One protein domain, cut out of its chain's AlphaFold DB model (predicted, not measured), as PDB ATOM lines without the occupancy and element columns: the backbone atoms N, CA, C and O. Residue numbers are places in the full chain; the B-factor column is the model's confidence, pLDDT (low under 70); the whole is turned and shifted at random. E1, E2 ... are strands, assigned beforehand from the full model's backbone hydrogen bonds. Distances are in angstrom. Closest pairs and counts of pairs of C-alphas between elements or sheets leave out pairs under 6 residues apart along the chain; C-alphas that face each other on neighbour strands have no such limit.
ATOM      1  N   ALA A 104     275.961 210.681 269.239       67.25
ATOM      2  CA  ALA A 104     274.746 210.069 269.755       67.25
ATOM      3  C   ALA A 104     274.962 208.581 270.039       67.25
ATOM      4  O   ALA A 104     275.306 207.815 269.140       67.25
ATOM      5  N   SER A 105     274.619 208.131 271.249       78.12
ATOM      6  CA  SER A 105     274.571 206.693 271.547       78.12
ATOM      7  C   SER A 105     273.586 205.948 270.638       78.12
ATOM      8  O   SER A 105     273.777 204.769 270.370       78.12
ATOM      9  N   TYR A 106     272.548 206.641 270.151       83.56
ATOM     10  CA  TYR A 106     271.558 206.113 269.218       83.56
ATOM     11  C   TYR A 106     271.238 207.135 268.135       83.56
ATOM     12  O   TYR A 106     270.943 208.290 268.441       83.56
ATOM     13  N   TYR A 107     271.180 206.688 266.884       86.12
ATOM     14  CA  TYR A 107     270.834 207.542 265.752       86.12
ATOM     15  C   TYR A 107     269.765 206.908 264.858       86.12
ATOM     16  O   TYR A 107     269.657 205.679 264.775       86.12
ATOM     17  N   PRO A 108     268.931 207.722 264.188       89.75
ATOM     18  CA  PRO A 108     267.888 207.210 263.318       89.75
ATOM     19  C   PRO A 108     268.515 206.625 262.047       89.75
ATOM     20  O   PRO A 108     269.311 207.274 261.368       89.75
ATOM     21  N   ILE A 109     268.141 205.394 261.705       88.19
ATOM     22  CA  ILE A 109     268.620 204.710 260.494       88.19
ATOM     23  C   ILE A 109     267.506 204.439 259.494       88.19
ATOM     24  O   ILE A 109     267.772 204.286 258.304       88.19
ATOM     25  N   ASP A 110     266.260 204.397 259.966       89.12
ATOM     26  CA  ASP A 110     265.122 204.221 259.086       89.12
ATOM     27  C   ASP A 110     263.877 204.947 259.599       89.12
ATOM     28  O   ASP A 110     263.678 205.114 260.803       89.12
ATOM     29  N   VAL A 111     263.039 205.385 258.664       90.38
ATOM     30  CA  VAL A 111     261.784 206.091 258.931       90.38
ATOM     31  C   VAL A 111     260.634 205.445 258.185       90.38
ATOM     32  O   VAL A 111     260.751 204.935 257.071       90.38
ATOM     33  N   TYR A 112     259.483 205.500 258.812       87.44
ATOM     34  CA  TYR A 112     258.292 204.759 258.463       87.44
ATOM     35  C   TYR A 112     257.089 205.639 258.802       87.44
ATOM     36  O   TYR A 112     257.193 206.575 259.596       87.44
ATOM     37  N   THR A 113     255.942 205.379 258.186       80.44
ATOM     38  CA  THR A 113     254.730 206.147 258.477       80.44
ATOM     39  C   THR A 113     253.583 205.226 258.765       80.44
ATOM     40  O   THR A 113     253.370 204.234 258.073       80.44
ATOM     41  N   PHE A 114     252.826 205.621 259.767       75.38
ATOM     42  CA  PHE A 114     251.526 205.083 260.060       75.38
ATOM     43  C   PHE A 114     250.513 206.179 259.725       75.38
ATOM     44  O   PHE A 114     250.669 207.323 260.160       75.38
ATOM     45  N   GLU A 115     249.525 205.879 258.881       65.81
ATOM     46  CA  GLU A 115     248.416 206.812 258.673       65.81
ATOM     47  C   GLU A 115     247.591 206.854 259.963       65.81
ATOM     48  O   GLU A 115     246.825 205.940 260.259       65.81
ATOM     49  N   ALA A 116     247.816 207.896 260.762       62.16
ATOM     50  CA  ALA A 116     247.008 208.207 261.932       62.16
ATOM     51  C   ALA A 116     245.766 209.023 261.521       62.16
ATOM     52  O   ALA A 116     245.605 209.393 260.358       62.16
ATOM     53  N   GLU A 117     244.862 209.261 262.478       64.25
ATOM     54  CA  GLU A 117     243.585 209.973 262.305       64.25
ATOM     55  C   GLU A 117     243.686 211.247 261.439       64.25
ATOM     56  O   GLU A 117     244.726 211.908 261.382       64.25
ATOM     57  N   LYS A 118     242.559 211.659 260.829       68.12
ATOM     58  CA  LYS A 118     242.450 212.946 260.118       68.12
ATOM     59  C   LYS A 118     243.030 214.084 260.977       68.12
ATOM     60  O   LYS A 118     242.486 214.384 262.033       68.12
ATOM     61  N   GLY A 119     244.103 214.718 260.500       76.44
ATOM     62  CA  GLY A 119     244.742 215.867 261.158       76.44
ATOM     63  C   GLY A 119     246.054 215.559 261.892       76.44
ATOM     64  O   GLY A 119     246.677 216.481 262.419       76.44
ATOM     65  N   SER A 120     246.506 214.302 261.911       83.50
ATOM     66  CA  SER A 120     247.823 213.948 262.447       83.50
ATOM     67  C   SER A 120     248.514 212.859 261.635       83.50
ATOM     68  O   SER A 120     247.879 212.130 260.875       83.50
ATOM     69  N   LYS A 121     249.832 212.745 261.796       86.44
ATOM     70  CA  LYS A 121     250.627 211.668 261.201       86.44
ATOM     71  C   LYS A 121     251.616 211.132 262.215       86.44
ATOM     72  O   LYS A 121     252.398 211.900 262.776       86.44
ATOM     73  N   ASP A 122     251.607 209.816 262.377       88.69
ATOM     74  CA  ASP A 122     252.535 209.119 263.252       88.69
ATOM     75  C   ASP A 122     253.714 208.606 262.416       88.69
ATOM     76  O   ASP A 122     253.567 207.921 261.399       88.69
ATOM     77  N   ILE A 123     254.911 209.017 262.817       89.81
ATOM     78  CA  ILE A 123     256.163 208.796 262.105       89.81
ATOM     79  C   ILE A 123     256.993 207.875 262.972       89.81
ATOM     80  O   ILE A 123     257.475 208.249 264.040       89.81
ATOM     81  N   VAL A 124     257.117 206.645 262.501       91.06
ATOM     82  CA  VAL A 124     257.824 205.576 263.185       91.06
ATOM     83  C   VAL A 124     259.283 205.659 262.765       91.06
ATOM     84  O   VAL A 124     259.594 205.747 261.578       91.06
ATOM     85  N   VAL A 125     260.191 205.647 263.728       91.75
ATOM     86  CA  VAL A 125     261.620 205.799 263.476       91.75
ATOM     87  C   VAL A 125     262.370 204.680 264.170       91.75
ATOM     88  O   VAL A 125     262.235 204.481 265.377       91.75
ATOM     89  N   LYS A 126     263.181 203.965 263.393       91.75
ATOM     90  CA  LYS A 126     264.132 202.987 263.906       91.75
ATOM     91  C   LYS A 126     265.429 203.703 264.253       91.75
ATOM     92  O   LYS A 126     266.085 204.253 263.365       91.75
ATOM     93  N   PHE A 127     265.800 203.651 265.522       90.69
ATOM     94  CA  PHE A 127     267.089 204.108 266.027       90.69
ATOM     95  C   PHE A 127     267.998 202.913 266.261       90.69
ATOM     96  O   PHE A 127     267.527 201.905 266.775       90.69
ATOM     97  N   VAL A 128     269.276 203.023 265.917       87.75
ATOM     98  CA  VAL A 128     270.292 201.992 266.179       87.75
ATOM     99  C   VAL A 128     271.412 202.566 267.024       87.75
ATOM    100  O   VAL A 128     271.711 203.756 266.932       87.75
ATOM    101  N   GLU A 129     272.002 201.712 267.844       86.12
ATOM    102  CA  GLU A 129     273.245 201.999 268.546       86.12
ATOM    103  C   GLU A 129     274.404 202.079 267.546       86.12
ATOM    104  O   GLU A 129     274.434 201.338 266.562       86.12
ATOM    105  N   GLY A 130     275.364 202.978 267.776       75.38
ATOM    106  CA  GLY A 130     276.470 203.167 266.834       75.38
ATOM    107  C   GLY A 130     277.441 201.996 266.729       75.38
ATOM    108  O   GLY A 130     277.968 201.749 265.645       75.38
ATOM    109  N   GLU A 131     277.630 201.256 267.819       70.44
ATOM    110  CA  GLU A 131     278.582 200.141 267.897       70.44
ATOM    111  C   GLU A 131     277.914 198.760 267.857       70.44
ATOM    112  O   GLU A 131     278.587 197.748 267.661       70.44
ATOM    113  N   GLY A 132     276.597 198.694 268.056       67.31
ATOM    114  CA  GLY A 132     275.928 197.462 268.450       67.31
ATOM    115  C   GLY A 132     274.805 197.018 267.519       67.31
ATOM    116  O   GLY A 132     274.282 197.790 266.714       67.31
ATOM    117  N   PRO A 133     274.353 195.760 267.658       78.44
ATOM    118  CA  PRO A 133     273.125 195.312 267.028       78.44
ATOM    119  C   PRO A 133     271.891 195.869 267.753       78.44
ATOM    120  O   PRO A 133     270.781 195.486 267.401       78.44
ATOM    121  N   VAL A 134     272.021 196.712 268.777       85.62
ATOM    122  CA  VAL A 134     270.872 197.187 269.550       85.62
ATOM    123  C   VAL A 134     270.130 198.273 268.780       85.62
ATOM    124  O   VAL A 134     270.720 199.158 268.161       85.62
ATOM    125  N   TYR A 135     268.808 198.203 268.801       88.88
ATOM    126  CA  TYR A 135     267.946 199.200 268.194       88.88
ATOM    127  C   TYR A 135     266.701 199.426 269.049       88.88
ATOM    128  O   TYR A 135     266.311 198.587 269.855       88.88
ATOM    129  N   LEU A 136     266.059 200.571 268.870       90.44
ATOM    130  CA  LEU A 136     264.771 200.889 269.479       90.44
ATOM    131  C   LEU A 136     263.873 201.576 268.459       90.44
ATOM    132  O   LEU A 136     264.335 202.080 267.430       90.44
ATOM    133  N   ILE A 137     262.582 201.613 268.755       91.00
ATOM    134  CA  ILE A 137     261.575 202.293 267.951       91.00
ATOM    135  C   ILE A 137     261.067 203.504 268.720       91.00
ATOM    136  O   ILE A 137     260.638 203.382 269.867       91.00
ATOM    137  N   LYS A 138     261.068 204.663 268.062       91.19
ATOM    138  CA  LYS A 138     260.334 205.844 268.521       91.19
ATOM    139  C   LYS A 138     259.203 206.173 267.572       91.19
ATOM    140  O   LYS A 138     259.320 205.938 266.369       91.19
ATOM    141  N   ILE A 139     258.133 206.749 268.100       90.12
ATOM    142  CA  ILE A 139     257.028 207.259 267.292       90.12
ATOM    143  C   ILE A 139     256.833 208.730 267.604       90.12
ATOM    144  O   ILE A 139     256.544 209.116 268.735       90.12
ATOM    145  N   TYR A 140     256.966 209.541 266.560       89.81
ATOM    146  CA  TYR A 140     256.679 210.963 266.605       89.81
ATOM    147  C   TYR A 140     255.303 211.230 266.019       89.81
ATOM    148  O   TYR A 140     255.051 210.885 264.865       89.81
ATOM    149  N   ARG A 141     254.432 211.896 266.773       89.31
ATOM    150  CA  ARG A 141     253.170 212.417 266.245       89.31
ATOM    151  C   ARG A 141     253.355 213.845 265.778       89.31
ATOM    152  O   ARG A 141     253.723 214.713 266.572       89.31
ATOM    153  N   TRP A 142     253.045 214.080 264.510       88.75
ATOM    154  CA  TRP A 142     252.920 215.413 263.941       88.75
ATOM    155  C   TRP A 142     251.454 215.844 263.956       88.75
ATOM    156  O   TRP A 142     250.629 215.272 263.245       88.75
ATOM    157  N   ASP A 143     251.136 216.847 264.770       87.25
ATOM    158  CA  ASP A 143     249.829 217.513 264.795       87.25
ATOM    159  C   ASP A 143     249.803 218.603 263.714       87.25
ATOM    160  O   ASP A 143     250.558 219.576 263.792       87.25
ATOM    161  N   PHE A 144     248.952 218.448 262.697       86.00
ATOM    162  CA  PHE A 144     248.884 219.379 261.565       86.00
ATOM    163  C   PHE A 144     248.221 220.711 261.908       86.00
ATOM    164  O   PHE A 144     248.523 221.717 261.265       86.00
ATOM    165  N   SER A 145     247.351 220.730 262.921       83.06
ATOM    166  CA  SER A 145     246.624 221.931 263.340       83.06
ATOM    167  C   SER A 145     247.528 222.902 264.095       83.06
ATOM    168  O   SER A 145     247.493 224.109 263.861       83.06
ATOM    169  N   LYS A 146     248.386 222.360 264.964       82.56
ATOM    170  CA  LYS A 146     249.351 223.127 265.764       82.56
ATOM    171  C   LYS A 146     250.718 223.217 265.108       82.56
ATOM    172  O   LYS A 146     251.532 224.038 265.516       82.56
ATOM    173  N   ASN A 147     250.962 222.375 264.105       79.69
ATOM    174  CA  ASN A 147     252.252 222.205 263.455       79.69
ATOM    175  C   ASN A 147     253.375 221.903 264.463       79.69
ATOM    176  O   ASN A 147     254.452 222.495 264.442       79.69
ATOM    177  N   THR A 148     253.086 220.976 265.374       85.19
ATOM    178  CA  THR A 148     253.992 220.545 266.445       85.19
ATOM    179  C   THR A 148     254.303 219.068 266.323       85.19
ATOM    180  O   THR A 148     253.476 218.288 265.843       85.19
ATOM    181  N   ILE A 149     255.470 218.676 266.826       86.25
ATOM    182  CA  ILE A 149     255.913 217.285 266.863       86.25
ATOM    183  C   ILE A 149     256.128 216.874 268.308       86.25
ATOM    184  O   ILE A 149     256.725 217.615 269.085       86.25
ATOM    185  N   SER A 150     255.629 215.692 268.657       87.69
ATOM    186  CA  SER A 150     255.739 215.116 269.998       87.69
ATOM    187  C   SER A 150     256.228 213.674 269.920       87.69
ATOM    188  O   SER A 150     255.775 212.923 269.059       87.69
ATOM    189  N   ASP A 151     257.155 213.298 270.802       88.12
ATOM    190  CA  ASP A 151     257.488 211.893 271.067       88.12
ATOM    191  C   ASP A 151     256.335 211.294 271.879       88.12
ATOM    192  O   ASP A 151     256.042 211.762 272.982       88.12
ATOM    193  N   ILE A 152     255.625 210.331 271.295       87.44
ATOM    194  CA  ILE A 152     254.440 209.716 271.910       87.44
ATOM    195  C   ILE A 152     254.677 208.264 272.318       87.44
ATOM    196  O   ILE A 152     253.816 207.658 272.957       87.44
ATOM    197  N   TYR A 153     255.816 207.693 271.927       88.38
ATOM    198  CA  TYR A 153     256.178 206.327 272.256       88.38
ATOM    199  C   TYR A 153     257.670 206.100 272.026       88.38
ATOM    200  O   TYR A 153     258.195 206.374 270.948       88.38
ATOM    201  N   THR A 154     258.316 205.490 273.013       90.25
ATOM    202  CA  THR A 154     259.657 204.921 272.903       90.25
ATOM    203  C   THR A 154     259.579 203.471 273.372       90.25
ATOM    204  O   THR A 154     259.076 203.200 274.463       90.25
ATOM    205  N   SER A 155     260.031 202.534 272.541       88.50
ATOM    206  CA  SER A 155     260.063 201.117 272.896       88.50
ATOM    207  C   SER A 155     261.165 200.800 273.905       88.50
ATOM    208  O   SER A 155     262.099 201.578 274.101       88.50
ATOM    209  N   GLN A 156     261.111 199.590 274.464       88.25
ATOM    210  CA  GLN A 156     262.307 198.957 275.020       88.25
ATOM    211  C   GLN A 156     263.386 198.757 273.939       88.25
ATOM    212  O   GLN A 156     263.121 198.890 272.740       88.25
ATOM    213  N   PHE A 157     264.599 198.418 274.367       87.25
ATOM    214  CA  PHE A 157     265.680 198.053 273.458       87.25
ATOM    215  C   PHE A 157     265.467 196.648 272.882       87.25
ATOM    216  O   PHE A 157     265.053 195.729 273.588       87.25
ATOM    217  N   TYR A 158     265.803 196.484 271.607       86.56
ATOM    218  CA  TYR A 158     265.766 195.224 270.877       86.56
ATOM    219  C   TYR A 158     267.147 194.897 270.332       86.56
ATOM    220  O   TYR A 158     267.828 195.752 269.771       86.56
ATOM    221  N   PHE A 159     267.537 193.631 270.409       84.94
ATOM    222  CA  PHE A 159     268.702 193.149 269.683       84.94
ATOM    223  C   PHE A 159     268.287 192.860 268.240       84.94
ATOM    224  O   PHE A 159     267.451 191.994 267.973       84.94
ATOM    225  N   SER A 160     268.845 193.612 267.293       77.00
ATOM    226  CA  SER A 160     268.766 193.272 265.876       77.00
ATOM    227  C   SER A 160     269.511 191.975 265.614       77.00
ATOM    228  O   SER A 160     270.360 191.532 266.390       77.00
ATOM    229  N   TYR A 161     269.155 191.348 264.502       74.19
ATOM    230  CA  TYR A 161     269.827 190.146 264.076       74.19
ATOM    231  C   TYR A 161     271.308 190.448 263.780       74.19
ATOM    232  O   TYR A 161     271.587 191.318 262.944       74.19
ATOM    233  N   PRO A 162     272.257 189.771 264.448       63.75
ATOM    234  CA  PRO A 162     273.667 190.052 264.287       63.75
ATOM    235  C   PRO A 162     274.089 189.843 262.837       63.75
ATOM    236  O   PRO A 162     273.778 188.833 262.208       63.75
ATOM    237  N   SER A 163     274.841 190.803 262.301       58.12
ATOM    238  CA  SER A 163     275.366 190.748 260.934       58.12
ATOM    239  C   SER A 163     276.308 189.564 260.685       58.12
ATOM    240  O   SER A 163     276.538 189.233 259.524       58.12
ATOM    241  N   TRP A 164     276.827 188.936 261.747       61.16
ATOM    242  CA  TRP A 164     277.779 187.829 261.694       61.16
ATOM    243  C   TRP A 164     277.152 186.448 261.478       61.16
ATOM    244  O   TRP A 164     277.892 185.529 261.144       61.16
ATOM    245  N   ASN A 165     275.834 186.275 261.628       62.97
ATOM    246  CA  ASN A 165     275.188 184.996 261.329       62.97
ATOM    247  C   ASN A 165     274.609 185.032 259.897       62.97
ATOM    248  O   ASN A 165     273.626 185.724 259.643       62.97
ATOM    249  N   PRO A 166     275.219 184.341 258.916       58.78
ATOM    250  CA  PRO A 166     274.783 184.394 257.522       58.78
ATOM    251  C   PRO A 166     273.566 183.500 257.233       58.78
ATOM    252  O   PRO A 166     273.039 183.549 256.122       58.78
ATOM    253  N   PHE A 167     273.137 182.667 258.191       62.06
ATOM    254  CA  PHE A 167     272.169 181.599 257.945       62.06
ATOM    255  C   PHE A 167     270.729 181.952 258.303       62.06
ATOM    256  O   PHE A 167     269.829 181.387 257.678       62.06
ATOM    257  N   ALA A 168     270.460 182.870 259.243       61.66
ATOM    258  CA  ALA A 168     269.077 183.297 259.454       61.66
ATOM    259  C   ALA A 168     268.701 184.486 258.573       61.66
ATOM    260  O   ALA A 168     269.430 185.460 258.361       61.66
ATOM    261  N   LYS A 169     267.491 184.371 258.038       65.44
ATOM    262  CA  LYS A 169     266.872 185.368 257.185       65.44
ATOM    263  C   LYS A 169     266.590 186.620 258.013       65.44
ATOM    264  O   LYS A 169     265.826 186.570 258.971       65.44
ATOM    265  N   LYS A 170     267.188 187.746 257.625       70.75
ATOM    266  CA  LYS A 170     266.897 189.047 258.237       70.75
ATOM    267  C   LYS A 170     265.444 189.420 257.941       70.75
ATOM    268  O   LYS A 170     265.069 189.553 256.778       70.75
ATOM    269  N   GLU A 171     264.640 189.570 258.987       73.25
ATOM    270  CA  GLU A 171     263.315 190.180 258.886       73.25
ATOM    271  C   GLU A 171     263.418 191.684 259.155       73.25
ATOM    272  O   GLU A 171     264.167 192.130 260.027       73.25
ATOM    273  N   GLU A 172     262.677 192.472 258.381       82.81
ATOM    274  CA  GLU A 172     262.602 193.925 258.524       82.81
ATOM    275  C   GLU A 172     261.332 194.329 259.273       82.81
ATOM    276  O   GLU A 172     260.364 193.569 259.344       82.81
ATOM    277  N   ILE A 173     261.326 195.545 259.821       86.06
ATOM    278  CA  ILE A 173     260.121 196.117 260.422       86.06
ATOM    279  C   ILE A 173     259.053 196.229 259.335       86.06
ATOM    280  O   ILE A 173     259.286 196.837 258.288       86.06
ATOM    281  N   ARG A 174     257.870 195.670 259.597       87.19
ATOM    282  CA  ARG A 174     256.711 195.766 258.700       87.19
ATOM    283  C   ARG A 174     255.657 196.662 259.332       87.19
ATOM    284  O   ARG A 174     255.381 196.551 260.524       87.19
ATOM    285  N   ILE A 175     255.066 197.542 258.531       82.00
ATOM    286  CA  ILE A 175     253.914 198.346 258.944       82.00
ATOM    287  C   ILE A 175     252.695 197.795 258.234       82.00
ATOM    288  O   ILE A 175     252.662 197.723 257.004       82.00
ATOM    289  N   GLU A 176     251.688 197.451 259.014       81.00
ATOM    290  CA  GLU A 176     250.421 196.937 258.525       81.00
ATOM    291  C   GLU A 176     249.290 197.794 259.109       81.00
ATOM    292  O   GLU A 176     249.487 198.579 260.042       81.00
ATOM    293  N   LYS A 177     248.091 197.727 258.521       73.12
ATOM    294  CA  LYS A 177     246.973 198.574 258.961       73.12
ATOM    295  C   LYS A 177     246.637 198.272 260.428       73.12
ATOM    296  O   LYS A 177     246.067 197.229 260.724       73.12
ATOM    297  N   GLY A 178     246.963 199.205 261.324       73.19
ATOM    298  CA  GLY A 178     246.695 199.103 262.765       73.19
ATOM    299  C   GLY A 178     247.888 198.725 263.652       73.19
ATOM    300  O   GLY A 178     247.783 198.891 264.868       73.19
ATOM    301  N   TYR A 179     249.005 198.238 263.095       83.50
ATOM    302  CA  TYR A 179     250.127 197.750 263.906       83.50
ATOM    303  C   TYR A 179     251.488 197.760 263.194       83.50
ATOM    304  O   TYR A 179     251.595 197.855 261.972       83.50
ATOM    305  N   ILE A 180     252.547 197.656 263.997       87.38
ATOM    306  CA  ILE A 180     253.944 197.596 263.560       87.38
ATOM    307  C   ILE A 180     254.529 196.275 264.044       87.38
ATOM    308  O   ILE A 180     254.505 195.984 265.238       87.38
ATOM    309  N   VAL A 181     255.071 195.492 263.122       89.38
ATOM    310  CA  VAL A 181     255.717 194.211 263.404       89.38
ATOM    311  C   VAL A 181     257.214 194.449 263.578       89.38
ATOM    312  O   VAL A 181     257.874 194.930 262.653       89.38
ATOM    313  N   ILE A 182     257.742 194.129 264.758       90.00
ATOM    314  CA  ILE A 182     259.115 194.422 265.183       90.00
ATOM    315  C   ILE A 182     259.876 193.096 265.345       90.00
ATOM    316  O   ILE A 182     259.735 192.422 266.368       90.00
ATOM    317  N   PRO A 183     260.670 192.675 264.344       88.06
ATOM    318  CA  PRO A 183     261.470 191.459 264.450       88.06
ATOM    319  C   PRO A 183     262.725 191.695 265.294       88.06
ATOM    320  O   PRO A 183     263.506 192.610 265.030       88.06
ATOM    321  N   TYR A 184     262.978 190.842 266.277       87.38
ATOM    322  CA  TYR A 184     264.161 190.937 267.131       87.38
ATOM    323  C   TYR A 184     264.786 189.562 267.357       87.38
ATOM    324  O   TYR A 184     264.153 188.529 267.145       87.38
ATOM    325  N   CYS A 185     266.048 189.542 267.771       83.38
ATOM    326  CA  CYS A 185     266.732 188.315 268.137       83.38
ATOM    327  C   CYS A 185     266.785 188.152 269.657       83.38
ATOM    328  O   CYS A 185     267.396 188.959 270.358       83.38
ATOM    329  N   LEU A 186     266.203 187.069 270.167       81.19
ATOM    330  CA  LEU A 186     266.363 186.665 271.558       81.19
ATOM    331  C   LEU A 186     267.608 185.777 271.692       81.19
ATOM    332  O   LEU A 186     267.753 184.802 270.961       81.19
ATOM    333  N   GLY A 187     268.500 186.101 272.630       75.44
ATOM    334  CA  GLY A 187     269.737 185.341 272.866       75.44
ATOM    335  C   GLY A 187     270.954 185.827 272.071       75.44
ATOM    336  O   GLY A 187     272.070 185.502 272.440       75.44
ATOM    337  N   CYS A 188     270.795 186.709 271.078       75.19
ATOM    338  CA  CYS A 188     271.936 187.228 270.304       75.19
ATOM    339  C   CYS A 188     272.958 188.049 271.116       75.19
ATOM    340  O   CYS A 188     274.060 188.309 270.641       75.19
ATOM    341  N   GLN A 189     272.616 188.442 272.342       71.75
ATOM    342  CA  GLN A 189     273.526 189.100 273.279       71.75
ATOM    343  C   GLN A 189     274.659 188.186 273.789       71.75
ATOM    344  O   GLN A 189     275.672 188.703 274.252       71.75
ATOM    345  N   SER A 190     274.507 186.854 273.729       65.88
ATOM    346  CA  SER A 190     275.505 185.900 274.248       65.88
ATOM    347  C   SER A 190     276.570 185.484 273.227       65.88
ATOM    348  O   SER A 190     277.475 184.736 273.579       65.88
ATOM    349  N   GLY A 191     276.486 185.948 271.973       63.72
ATOM    350  CA  GLY A 191     277.371 185.485 270.894       63.72
ATOM    351  C   GLY A 191     277.058 184.067 270.393       63.72
ATOM    352  O   GLY A 191     277.809 183.530 269.585       63.72
ATOM    353  N   GLU A 192     275.954 183.475 270.854       68.44
ATOM    354  CA  GLU A 192     275.416 182.199 270.378       68.44
ATOM    355  C   GLU A 192     274.320 182.418 269.320       68.44
ATOM    356  O   GLU A 192     273.823 183.534 269.127       68.44
ATOM    357  N   ASP A 193     273.920 181.339 268.642       69.06
ATOM    358  CA  ASP A 193     272.801 181.354 267.700       69.06
ATOM    359  C   ASP A 193     271.492 181.712 268.424       69.06
ATOM    360  O   ASP A 193     270.858 180.888 269.083       69.06
ATOM    361  N   GLY A 194     271.084 182.975 268.306       74.88
ATOM    362  CA  GLY A 194     269.831 183.455 268.870       74.88
ATOM    363  C   GLY A 194     268.608 183.089 268.024       74.88
ATOM    364  O   GLY A 194     268.690 182.798 266.829       74.88
ATOM    365  N   VAL A 195     267.435 183.132 268.653       80.31
ATOM    366  CA  VAL A 195     266.152 182.798 268.024       80.31
ATOM    367  C   VAL A 195     265.448 184.076 267.590       80.31
ATOM    368  O   VAL A 195     265.248 184.990 268.393       80.31
ATOM    369  N   LEU A 196     265.017 184.126 266.328       81.94
ATOM    370  CA  LEU A 196     264.175 185.212 265.837       81.94
ATOM    371  C   LEU A 196     262.801 185.173 266.516       81.94
ATOM    372  O   LEU A 196     262.123 184.143 266.568       81.94
ATOM    373  N   LYS A 197     262.406 186.324 267.047       86.56
ATOM    374  CA  LYS A 197     261.128 186.592 267.698       86.56
ATOM    375  C   LYS A 197     260.516 187.850 267.098       86.56
ATOM    376  O   LYS A 197     261.128 188.554 266.291       86.56
ATOM    377  N   THR A 198     259.271 188.111 267.456       87.00
ATOM    378  CA  THR A 198     258.517 189.230 266.912       87.00
ATOM    379  C   THR A 198     257.633 189.803 267.996       87.00
ATOM    380  O   THR A 198     256.823 189.072 268.556       87.00
ATOM    381  N   ASP A 199     257.782 191.101 268.234       87.75
ATOM    382  CA  ASP A 199     256.843 191.893 269.022       87.75
ATOM    383  C   ASP A 199     255.939 192.666 268.065       87.75
ATOM    384  O   ASP A 199     256.365 193.075 266.977       87.75
ATOM    385  N   THR A 200     254.686 192.884 268.457       87.94
ATOM    386  CA  THR A 200     253.752 193.677 267.655       87.94
ATOM    387  C   THR A 200     253.283 194.891 268.440       87.94
ATOM    388  O   THR A 200     252.683 194.776 269.509       87.94
ATOM    389  N   LEU A 201     253.548 196.079 267.899       87.06
ATOM    390  CA  LEU A 201     253.078 197.332 268.470       87.06
ATOM    391  C   LEU A 201     251.719 197.696 267.878       87.06
ATOM    392  O   LEU A 201     251.618 198.025 266.696       87.06
ATOM    393  N   PHE A 202     250.684 197.675 268.707       83.12
ATOM    394  CA  PHE A 202     249.323 198.026 268.313       83.12
ATOM    395  C   PHE A 202     249.029 199.487 268.625       83.12
ATOM    396  O   PHE A 202     249.309 199.952 269.733       83.12
ATOM    397  N   TYR A 203     248.420 200.191 267.669       79.06
ATOM    398  CA  TYR A 203     247.850 201.506 267.932       79.06
ATOM    399  C   TYR A 203     246.457 201.351 268.549       79.06
ATOM    400  O   TYR A 203     245.514 200.905 267.892       79.06
ATOM    401  N   LEU A 204     246.323 201.711 269.823       74.44
ATOM    402  CA  LEU A 204     245.056 201.648 270.541       74.44
ATOM    403  C   LEU A 204     244.307 202.965 270.351       74.44
ATOM    404  O   LEU A 204     244.489 203.899 271.128       74.44
ATOM    405  N   LEU A 205     243.453 203.031 269.324       67.25
ATOM    406  CA  LEU A 205     242.664 204.223 268.966       67.25
ATOM    407  C   LEU A 205     241.964 204.869 270.174       67.25
ATOM    408  O   LEU A 205     242.059 206.077 270.368       67.25
ATOM    409  N   GLU A 206     241.319 204.062 271.018       67.06
ATOM    410  CA  GLU A 206     240.552 204.536 272.182       67.06
ATOM    411  C   GLU A 206     241.421 205.229 273.237       67.06
ATOM    412  O   GLU A 206     240.987 206.178 273.885       67.06
ATOM    413  N   GLN A 207     242.659 204.767 273.398       64.69
ATOM    414  CA  GLN A 207     243.602 205.292 274.386       64.69
ATOM    415  C   GLN A 207     244.581 206.293 273.761       64.69
ATOM    416  O   GLN A 207     245.301 206.987 274.472       64.69
ATOM    417  N   LYS A 208     244.616 206.366 272.424       68.56
ATOM    418  CA  LYS A 208     245.610 207.091 271.623       68.56
ATOM    419  C   LYS A 208     247.053 206.748 272.004       68.56
ATOM    420  O   LYS A 208     247.953 207.562 271.783       68.56
ATOM    421  N   THR A 209     247.263 205.546 272.537       73.69
ATOM    422  CA  THR A 209     248.547 205.017 273.000       73.69
ATOM    423  C   THR A 209     248.989 203.837 272.146       73.69
ATOM    424  O   THR A 209     248.217 203.253 271.383       73.69
ATOM    425  N   TYR A 210     250.263 203.486 272.283       79.62
ATOM    426  CA  TYR A 210     250.826 202.276 271.709       79.62
ATOM    427  C   TYR A 210     251.074 201.242 272.806       79.62
ATOM    428  O   TYR A 210     251.554 201.584 273.887       79.62
ATOM    429  N   SER A 211     250.768 199.976 272.518       79.06
ATOM    430  CA  SER A 211     251.036 198.849 273.421       79.06
ATOM    431  C   SER A 211     251.697 197.699 272.672       79.06
ATOM    432  O   SER A 211     251.265 197.377 271.562       79.06
ATOM    433  N   ILE A 212     252.683 197.055 273.297       81.38
ATOM    434  CA  ILE A 212     253.237 195.783 272.821       81.38
ATOM    435  C   ILE A 212     252.277 194.663 273.237       81.38
ATOM    436  O   ILE A 212     251.796 194.663 274.375       81.38
ATOM    437  N   ARG A 213     251.982 193.741 272.320       74.00
ATOM    438  CA  ARG A 213     251.292 192.479 272.610       74.00
ATOM    439  C   ARG A 213     252.020 191.314 271.964       74.00
ATOM    440  O   ARG A 213     252.629 191.539 270.890       74.00
TER     441      ARG A 213
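AT A GLANCE: This is residues 104 to 213 of the 213 residues of an uncharacterized protein of Tenuifilum thalassicum (UniProt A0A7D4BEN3). This is a sandwich of two four-stranded sheets, E1 E2 E3 E4 and E5 E6 E7 E8, which are partly face to face with their strands at only 14 degrees to each other. The first sheet is strongly twisted, and one long link, residues 155 to 173, leads from it to the second sheet. The printed part has 110 residues with eight named strands, E1 to E8 in chain order, and no named helix; the class is all strand. Each sheet is antiparallel and is a meander, each strand the antiparallel neighbour of the one before. The whole is compact, with a radius of gyration of the C-alphas of 15.1 A, yet elongated in outline, spanning 49 by 29 by 18 A.

IN THESE COORDINATES: In the first sheet, E1 is residues 106 to 114, 22.1 A long, beginning at C-alpha 106 (271.558, 206.113, 269.218); it bends by 66 degrees at residue 109. E2 is residues 120 to 129, 28.7 A, E3 is residues 134 to 143, 29.6 A, and E4 is residues 148 to 154, 17.8 A. In the second sheet, E5 is residues 174 to 176 and E6 is residues 179 to 186, 21.1 A. E7 is residues 195 to 204, 28.4 A, and E8 is residues 209 to 212, ending at C-alpha 212 (253.237, 195.783, 272.821).

HOW THE PARTS SIT: In the first sheet E2 and E3 are inner strands and form a hairpin, with N 125 and O 138 2.8 A apart, within hydrogen-bond range. E1 pairs with E2 through N 112 and O 124, 2.8 A, and E4 with E3 through N 141 and O 150, 2.8 A; E1 and E4 are the edge strands. In the second sheet the inner strands E6 and E7 form a hairpin, with N 182 and O 199 2.8 A apart. E5 pairs with E6 through N 181 and O 174, 2.8 A, and E8 with E7 through N 202 and O 211, 2.9 A. Between the sheets, E3 and E6 are near each other. The closest C-alphas of E1 and E5 are those of Phe 114 and Ile 175, 7.2 A, and of E4 and E8 those of Tyr 153 and Tyr 210, 6.7 A. E2 and E7 are apart.

THE WHOLE: The two C-alphas farthest apart are those of Ser 145 and Glu 192, 49.6 A. The printed part has no cut. The link E4 to E5 is long, with 19 residues; in it residues 158 to 159 pair antiparallel with residues 134 to 135 of E3. The mean pLDDT of the printed part is 80.0, and 22 residues are under 70, among them 162 to 169.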